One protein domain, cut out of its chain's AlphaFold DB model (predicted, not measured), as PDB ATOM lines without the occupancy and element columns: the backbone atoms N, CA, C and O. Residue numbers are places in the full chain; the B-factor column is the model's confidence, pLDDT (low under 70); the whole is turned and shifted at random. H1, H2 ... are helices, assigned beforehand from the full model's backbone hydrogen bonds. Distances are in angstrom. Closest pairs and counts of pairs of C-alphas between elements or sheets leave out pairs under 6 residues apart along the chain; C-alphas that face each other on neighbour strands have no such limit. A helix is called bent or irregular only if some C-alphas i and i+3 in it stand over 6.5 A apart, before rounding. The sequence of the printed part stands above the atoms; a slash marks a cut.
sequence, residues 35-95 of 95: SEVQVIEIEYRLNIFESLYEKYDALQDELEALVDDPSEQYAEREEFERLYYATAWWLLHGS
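What this domain is: This is residues 35 to 95 of the 95 residues of an uncharacterized protein of Spodoptera exigua (UniProt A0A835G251). This is a long, thin helical hairpin: the long helix H1 runs nearly the whole length, the chain turns in a tight loop at residues 66 to 70, and the shorter H2 folds back beside H1. The two helices lie side by side and run opposite ways, with nothing packed around them. The printed part has 61 residues with two named helices, H1 then H2, and no named strand; the class is all helix. The whole is loose, with a radius of gyration of the C-alphas of 14.7 A, and a rod in outline, spanning 50 by 18 by 12 A.

How they stand to each other: H1, residues 36 to 65, is the longest helix. H2, residues 71 to 93, touches it, with 6 pairs of C-alphas within 8 A. Their closest C-alphas are those of Glu 64 and Gln 73, 5.9 A apart. Their lines stand at a shallow tilt of 19 degrees, and they run opposite ways. Their centres are 11.2 A apart. The two form a helical hairpin, joined by a tight link of 5 residues. Of the O i to N i+4 pairs, 25 of 26 are within hydrogen-bond range in H1 and 16 of 19 in H2.

Where its parts are: H1 begins at C-alpha 36, at (83.823, 133.108, 38.495), and ends at C-alpha 65, at (66.938, 170.957, 23.770), 44.0 A away. H2 measures 32.8 A from C-alpha 71 to C-alpha 93, the latter at (91.676, 147.646, 35.023). Neither helix is bent.

The domain as a whole: The two C-alphas farthest apart are those of Ser 35 and Asp 68, 49.8 A. The C-alphas of Ser 35 and Ser 95, the first and last printed residues, are 11.6 A apart. The printed part has no cut, and Ser 95 is the chain's last residue. The mean pLDDT of the printed part is 88.2; residues 90 to 95 are under 70, the model's low confidence.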
ATOM      1  N   SER A  35      84.153 135.088  42.964       86.81
ATOM      2  CA  SER A  35      83.934 133.825  42.263       86.81
ATOM      3  C   SER A  35      83.765 134.071  40.762       86.81
ATOM      4  O   SER A  35      83.360 135.152  40.341       86.81
ATOM      5  N   GLU A  36      84.026 133.050  39.950       86.69
ATOM      6  CA  GLU A  36      83.823 133.108  38.495       86.69
ATOM      7  C   GLU A  36      82.378 133.490  38.133       86.69
ATOM      8  O   GLU A  36      82.146 134.318  37.261       86.69
ATOM      9  N   VAL A  37      81.399 132.982  38.891       88.25
ATOM     10  CA  VAL A  37      79.980 133.337  38.725       88.25
ATOM     11  C   VAL A  37      79.731 134.825  38.990       88.25
ATOM     12  O   VAL A  37      78.975 135.452  38.255       88.25
ATOM     13  N   GLN A  38      80.370 135.405  40.012       85.81
ATOM     14  CA  GLN A  38      80.236 136.835  40.313       85.81
ATOM     15  C   GLN A  38      80.868 137.702  39.223       85.81
ATOM     16  O   GLN A  38      80.300 138.733  38.875       85.81
ATOM     17  N   VAL A  39      82.012 137.286  38.672       86.19
ATOM     18  CA  VAL A  39      82.658 137.983  37.548       86.19
ATOM     19  C   VAL A  39      81.740 137.978  36.323       86.19
ATOM     20  O   VAL A  39      81.422 139.046  35.809       86.19
ATOM     21  N   ILE A  40      81.211 136.810  35.938       88.38
ATOM     22  CA  ILE A  40      80.274 136.679  34.809       88.38
ATOM     23  C   ILE A  40      79.014 137.531  35.028       88.38
ATOM     24  O   ILE A  40      78.537 138.199  34.110       88.38
ATOM     25  N   GLU A  41      78.455 137.536  36.242       89.00
ATOM     26  CA  GLU A  41      77.281 138.354  36.563       89.00
ATOM     27  C   GLU A  41      77.577 139.857  36.431       89.00
ATOM     28  O   GLU A  41      76.754 140.611  35.904       89.00
ATOM     29  N   ILE A  42      78.747 140.294  36.901       87.94
ATOM     30  CA  ILE A  42      79.198 141.683  36.811       87.94
ATOM     31  C   ILE A  42      79.364 142.110  35.348       87.94
ATOM     32  O   ILE A  42      78.841 143.160  34.971       87.94
ATOM     33  N   GLU A  43      80.029 141.297  34.528       86.25
ATOM     34  CA  GLU A  43      80.208 141.546  33.092       86.25
ATOM     35  C   GLU A  43      78.860 141.622  32.364       86.25
ATOM     36  O   GLU A  43      78.601 142.557  31.604       86.25
ATOM     37  N   TYR A  44      77.947 140.689  32.650       88.44
ATOM     38  CA  TYR A  44      76.604 140.695  32.070       88.44
ATOM     39  C   TYR A  44      75.821 141.962  32.437       88.44
ATOM     40  O   TYR A  44      75.206 142.596  31.575       88.44
ATOM     41  N   ARG A  45      75.850 142.360  33.715       88.44
ATOM     42  CA  ARG A  45      75.202 143.596  34.168       88.44
ATOM     43  C   ARG A  45      75.832 144.820  33.504       88.44
ATOM     44  O   ARG A  45      75.085 145.717  33.129       88.44
ATOM     45  N   LEU A  46      77.151 144.847  33.308       83.50
ATOM     46  CA  LEU A  46      77.834 145.951  32.632       83.50
ATOM     47  C   LEU A  46      77.367 146.120  31.180       83.50
ATOM     48  O   LEU A  46      77.034 147.235  30.789       83.50
ATOM     49  N   ASN A  47      77.237 145.031  30.421       85.56
ATOM     50  CA  ASN A  47      76.722 145.085  29.046       85.56
ATOM     51  C   ASN A  47      75.301 145.678  28.979       85.56
ATOM     52  O   ASN A  47      74.949 146.400  28.049       85.56
ATOM     53  N   ILE A  48      74.465 145.426  29.995       86.50
ATOM     54  CA  ILE A  48      73.147 146.073  30.102       86.50
ATOM     55  C   ILE A  48      73.292 147.587  30.331       86.50
ATOM     56  O   ILE A  48      72.454 148.364  29.865       86.50
ATOM     57  N   PHE A  49      74.332 148.011  31.052       86.56
ATOM     58  CA  PHE A  49      74.586 149.416  31.351       86.56
ATOM     59  C   PHE A  49      75.051 150.232  30.148       86.56
ATOM     60  O   PHE A  49      74.677 151.399  30.085       86.56
ATOM     61  N   GLU A  50      75.734 149.640  29.169       86.81
ATOM     62  CA  GLU A  50      76.025 150.317  27.895       86.81
ATOM     63  C   GLU A  50      74.725 150.739  27.187       86.81
ATOM     64  O   GLU A  50      74.526 151.911  26.876       86.81
ATOM     65  N   SER A  51      73.749 149.828  27.072       89.31
ATOM     66  CA  SER A  51      72.425 150.166  26.516       89.31
ATOM     67  C   SER A  51      71.643 151.171  27.380       89.31
ATOM     68  O   SER A  51      70.785 151.904  26.880       89.31
ATOM     69  N   LEU A  52      71.869 151.196  28.699       90.69
ATOM     70  CA  LEU A  52      71.260 152.205  29.574       90.69
ATOM     71  C   LEU A  52      71.901 153.582  29.396       90.69
ATOM     72  O   LEU A  52      71.178 154.569  29.520       90.69
ATOM     73  N   TYR A  53      73.203 153.641  29.109       93.00
ATOM     74  CA  TYR A  53      73.903 154.881  28.800       93.00
ATOM     75  C   TYR A  53      73.341 155.512  27.526       93.00
ATOM     76  O   TYR A  53      72.897 156.650  27.582       93.00
ATOM     77  N   GLU A  54      73.199 154.753  26.435       93.56
ATOM     78  CA  GLU A  54      72.594 155.257  25.185       93.56
ATOM     79  C   GLU A  54      71.183 155.833  25.402       93.56
ATOM     80  O   GLU A  54      70.814 156.872  24.858       93.56
ATOM     81  N   LYS A  55      70.372 155.174  26.241       93.88
ATOM     82  CA  LYS A  55      69.021 155.651  26.590       93.88
ATOM     83  C   LYS A  55      69.042 156.908  27.448       93.88
ATOM     84  O   LYS A  55      68.101 157.696  27.374       93.88
ATOM     85  N   TYR A  56      70.036 157.039  28.321       95.69
ATOM     86  CA  TYR A  56      70.234 158.251  29.101       95.69
ATOM     87  C   TYR A  56      70.651 159.395  28.184       95.69
ATOM     88  O   TYR A  56      70.037 160.449  28.261       95.69
ATOM     89  N   ASP A  57      71.630 159.160  27.313       96.31
ATOM     90  CA  ASP A  57      72.210 160.145  26.403       96.31
ATOM     91  C   ASP A  57      71.135 160.781  25.514       96.31
ATOM     92  O   ASP A  57      70.895 161.981  25.592       96.31
ATOM     93  N   ALA A  58      70.343 159.954  24.825       95.56
ATOM     94  CA  ALA A  58      69.239 160.439  23.998       95.56
ATOM     95  C   ALA A  58      68.176 161.222  24.797       95.56
ATOM     96  O   ALA A  58      67.641 162.226  24.333       95.56
ATOM     97  N   LEU A  59      67.853 160.776  26.016       95.50
ATOM     98  CA  LEU A  59      66.894 161.467  26.884       95.50
ATOM     99  C   LEU A  59      67.439 162.814  27.380       95.50
ATOM    100  O   LEU A  59      66.683 163.762  27.591       95.50
ATOM    101  N   GLN A  60      68.739 162.862  27.637       95.62
ATOM    102  CA  GLN A  60      69.438 164.023  28.143       95.62
ATOM    103  C   GLN A  60      69.581 165.084  27.040       95.62
ATOM    104  O   GLN A  60      69.293 166.246  27.313       95.62
ATOM    105  N   ASP A  61      69.859 164.679  25.798       95.88
ATOM    106  CA  ASP A  61      69.806 165.550  24.615       95.88
ATOM    107  C   ASP A  61      68.416 166.184  24.446       95.88
ATOM    108  O   ASP A  61      68.281 167.389  24.222       95.88
ATOM    109  N   GLU A  62      67.351 165.385  24.601       95.00
ATOM    110  CA  GLU A  62      65.975 165.888  24.545       95.00
ATOM    111  C   GLU A  62      65.692 166.908  25.660       95.00
ATOM    112  O   GLU A  62      65.007 167.901  25.425       95.00
ATOM    113  N   LEU A  63      66.207 166.693  26.876       94.12
ATOM    114  CA  LEU A  63      66.051 167.632  27.992       94.12
ATOM    115  C   LEU A  63      66.830 168.933  27.775       94.12
ATOM    116  O   LEU A  63      66.299 170.002  28.070       94.12
ATOM    117  N   GLU A  64      68.052 168.845  27.254       94.75
ATOM    118  CA  GLU A  64      68.915 169.986  26.927       94.75
ATOM    119  C   GLU A  64      68.295 170.858  25.828       94.75
ATOM    120  O   GLU A  64      68.342 172.082  25.915       94.75
ATOM    121  N   ALA A  65      67.631 170.246  24.843       93.94
ATOM    122  CA  ALA A  65      66.938 170.957  23.770       93.94
ATOM    123  C   ALA A  65      65.596 171.595  24.189       93.94
ATOM    124  O   ALA A  65      65.066 172.438  23.462       93.94
ATOM    125  N   LEU A  66      65.009 171.183  25.320       92.44
ATOM    126  CA  LEU A  66      63.698 171.656  25.793       92.44
ATOM    127  C   LEU A  66      63.769 172.879  26.717       92.44
ATOM    128  O   LEU A  66      62.718 173.421  27.069       92.44
ATOM    129  N   VAL A  67      64.965 173.298  27.133       91.00
ATOM    130  CA  VAL A  67      65.172 174.398  28.083       91.00
ATOM    131  C   VAL A  67      65.918 175.559  27.438       91.00
ATOM    132  O   VAL A  67      66.807 175.355  26.618       91.00
ATOM    133  N   ASP A  68      65.584 176.785  27.843       91.31
ATOM    134  CA  ASP A  68      66.283 177.985  27.365       91.31
ATOM    135  C   ASP A  68      67.708 178.089  27.943       91.31
ATOM    136  O   ASP A  68      68.620 178.571  27.274       91.31
ATOM    137  N   ASP A  69      67.903 177.616  29.179       94.44
ATOM    138  CA  ASP A  69      69.207 177.503  29.838       94.44
ATOM    139  C   ASP A  69      69.495 176.034  30.209       94.44
ATOM    140  O   ASP A  69      68.902 175.503  31.157       94.44
ATOM    141  N   PRO A  70      70.398 175.350  29.483       93.44
ATOM    142  CA  PRO A  70      70.735 173.950  29.724       93.44
ATOM    143  C   PRO A  70      71.753 173.728  30.851       93.44
ATOM    144  O   PRO A  70      72.143 172.584  31.079       93.44
ATOM    145  N   SER A  71      72.174 174.760  31.595       95.69
ATOM    146  CA  SER A  71      73.225 174.646  32.623       95.69
ATOM    147  C   SER A  71      72.962 173.544  33.662       95.69
ATOM    148  O   SER A  71      73.857 172.760  33.981       95.69
ATOM    149  N   GLU A  72      71.726 173.425  34.158       94.19
ATOM    150  CA  GLU A  72      71.347 172.344  35.083       94.19
ATOM    151  C   GLU A  72      71.382 170.964  34.417       94.19
ATOM    152  O   GLU A  72      71.742 169.970  35.047       94.19
ATOM    153  N   GLN A  73      71.017 170.891  33.135       94.88
ATOM    154  CA  GLN A  73      71.025 169.637  32.389       94.88
ATOM    155  C   GLN A  73      72.473 169.172  32.175       94.88
ATOM    156  O   GLN A  73      72.784 168.018  32.456       94.88
ATOM    157  N   TYR A  74      73.387 170.074  31.823       96.00
ATOM    158  CA  TYR A  74      74.810 169.747  31.717       96.00
ATOM    159  C   TYR A  74      75.413 169.271  33.043       96.00
ATOM    160  O   TYR A  74      76.170 168.302  33.051       96.00
ATOM    161  N   ALA A  75      75.038 169.882  34.170       96.56
ATOM    162  CA  ALA A  75      75.477 169.418  35.488       96.56
ATOM    163  C   ALA A  75      74.980 167.991  35.794       96.56
ATOM    164  O   ALA A  75      75.727 167.158  36.312       96.56
ATOM    165  N   GLU A  76      73.733 167.682  35.430       95.25
ATOM    166  CA  GLU A  76      73.151 166.342  35.564       95.25
ATOM    167  C   GLU A  76      73.868 165.300  34.698       95.25
ATOM    168  O   GLU A  76      74.086 164.173  35.162       95.25
ATOM    169  N   ARG A  77      74.255 165.679  33.473       96.56
ATOM    170  CA  ARG A  77      75.063 164.848  32.572       96.56
ATOM    171  C   ARG A  77      76.420 164.555  33.188       96.56
ATOM    172  O   ARG A  77      76.777 163.390  33.340       96.56
ATOM    173  N   GLU A  78      77.137 165.588  33.622       96.12
ATOM    174  CA  GLU A  78      78.463 165.432  34.219       96.12
ATOM    175  C   GLU A  78      78.425 164.514  35.454       96.12
ATOM    176  O   GLU A  78      79.286 163.651  35.625       96.12
ATOM    177  N   GLU A  79      77.418 164.656  36.322       95.00
ATOM    178  CA  GLU A  79      77.252 163.783  37.488       95.00
ATOM    179  C   GLU A  79      77.027 162.315  37.091       95.00
ATOM    180  O   GLU A  79      77.673 161.417  37.644       95.00
ATOM    181  N   PHE A  80      76.129 162.065  36.135       94.94
ATOM    182  CA  PHE A  80      75.827 160.713  35.673       94.94
ATOM    183  C   PHE A  80      77.038 160.056  35.007       94.94
ATOM    184  O   PHE A  80      77.398 158.930  35.360       94.94
ATOM    185  N   GLU A  81      77.700 160.763  34.093       94.56
ATOM    186  CA  GLU A  81      78.855 160.259  33.353       94.56
ATOM    187  C   GLU A  81      80.038 159.970  34.269       94.56
ATOM    188  O   GLU A  81      80.667 158.918  34.155       94.56
ATOM    189  N   ARG A  82      80.298 160.843  35.249       94.00
ATOM    190  CA  ARG A  82      81.331 160.614  36.264       94.00
ATOM    191  C   ARG A  82      81.116 159.286  36.988       94.00
ATOM    192  O   ARG A  82      82.064 158.523  37.164       94.00
ATOM    193  N   LEU A  83      79.877 158.991  37.390       91.50
ATOM    194  CA  LEU A  83      79.541 157.736  38.062       91.50
ATOM    195  C   LEU A  83      79.616 156.535  37.109       91.50
ATOM    196  O   LEU A  83      80.116 155.476  37.497       91.50
ATOM    197  N   TYR A  84      79.140 156.691  35.873       91.50
ATOM    198  CA  TYR A  84      79.140 155.640  34.858       91.50
ATOM    199  C   TYR A  84      80.565 155.228  34.483       91.50
ATOM    200  O   TYR A  84      80.922 154.056  34.605       91.50
ATOM    201  N   TYR A  85      81.417 156.187  34.127       89.75
ATOM    202  CA  TYR A  85      82.797 155.909  33.743       89.75
ATOM    203  C   TYR A  85      83.644 155.430  34.922       89.75
ATOM    204  O   TYR A  85      84.437 154.513  34.745       89.75
ATOM    205  N   ALA A  86      83.441 155.943  36.143       87.38
ATOM    206  CA  ALA A  86      84.103 155.389  37.330       87.38
ATOM    207  C   ALA A  86      83.728 153.914  37.572       87.38
ATOM    208  O   ALA A  86      84.550 153.120  38.037       87.38
ATOM    209  N   THR A  87      82.489 153.548  37.238       83.06
ATOM    210  CA  THR A  87      81.985 152.175  37.331       83.06
ATOM    211  C   THR A  87      82.597 151.278  36.250       83.06
ATOM    212  O   THR A  87      83.108 150.205  36.571       83.06
ATOM    213  N   ALA A  88      82.597 151.726  34.992       80.38
ATOM    214  CA  ALA A  88      83.111 150.971  33.849       80.38
ATOM    215  C   ALA A  88      84.644 150.828  33.865       80.38
ATOM    216  O   ALA A  88      85.173 149.739  33.647       80.38
ATOM    217  N   TRP A  89      85.368 151.904  34.189       77.31
ATOM    218  CA  TRP A  89      86.834 151.932  34.200       77.31
ATOM    219  C   TRP A  89      87.435 150.930  35.191       77.31
ATOM    220  O   TRP A  89      88.465 150.318  34.914       77.31
ATOM    221  N   TRP A  90      86.768 150.700  36.325       66.88
ATOM    222  CA  TRP A  90      87.228 149.719  37.307       66.88
ATOM    223  C   TRP A  90      87.220 148.283  36.766       66.88
ATOM    224  O   TRP A  90      88.080 147.498  37.140       66.88
ATOM    225  N   LEU A  91      86.295 147.925  35.878       64.06
ATOM    226  CA  LEU A  91      86.200 146.555  35.366       64.06
ATOM    227  C   LEU A  91      87.269 146.241  34.322       64.06
ATOM    228  O   LEU A  91      87.735 145.112  34.250       64.06
ATOM    229  N   LEU A  92      87.707 147.249  33.569       63.84
ATOM    230  CA  LEU A  92      88.761 147.092  32.565       63.84
ATOM    231  C   LEU A  92      90.169 147.013  33.174       63.84
ATOM    232  O   LEU A  92      91.096 146.553  32.511       63.84
ATOM    233  N   HIS A  93      90.348 147.478  34.416       65.25
ATOM    234  CA  HIS A  93      91.676 147.646  35.023       65.25
ATOM    235  C   HIS A  93      91.812 147.122  36.463       65.25
ATOM    236  O   HIS A  93      92.906 147.179  37.020       65.25
ATOM    237  N   GLY A  94      90.726 146.666  37.092       59.31
ATOM    238  CA  GLY A  94      90.653 146.364  38.528       59.31
ATOM    239  C   GLY A  94      90.433 144.894  38.897       59.31
ATOM    240  O   GLY A  94      90.205 144.622  40.077       59.31
ATOM    241  N   SER A  95      90.488 143.977  37.928       48.31
ATOM    242  CA  SER A  95      90.426 142.515  38.113       48.31
ATOM    243  C   SER A  95      91.802 141.860  38.053       48.31
ATOM    244  O   SER A  95      92.518 142.145  37.066       48.31
TER     245      SER A  95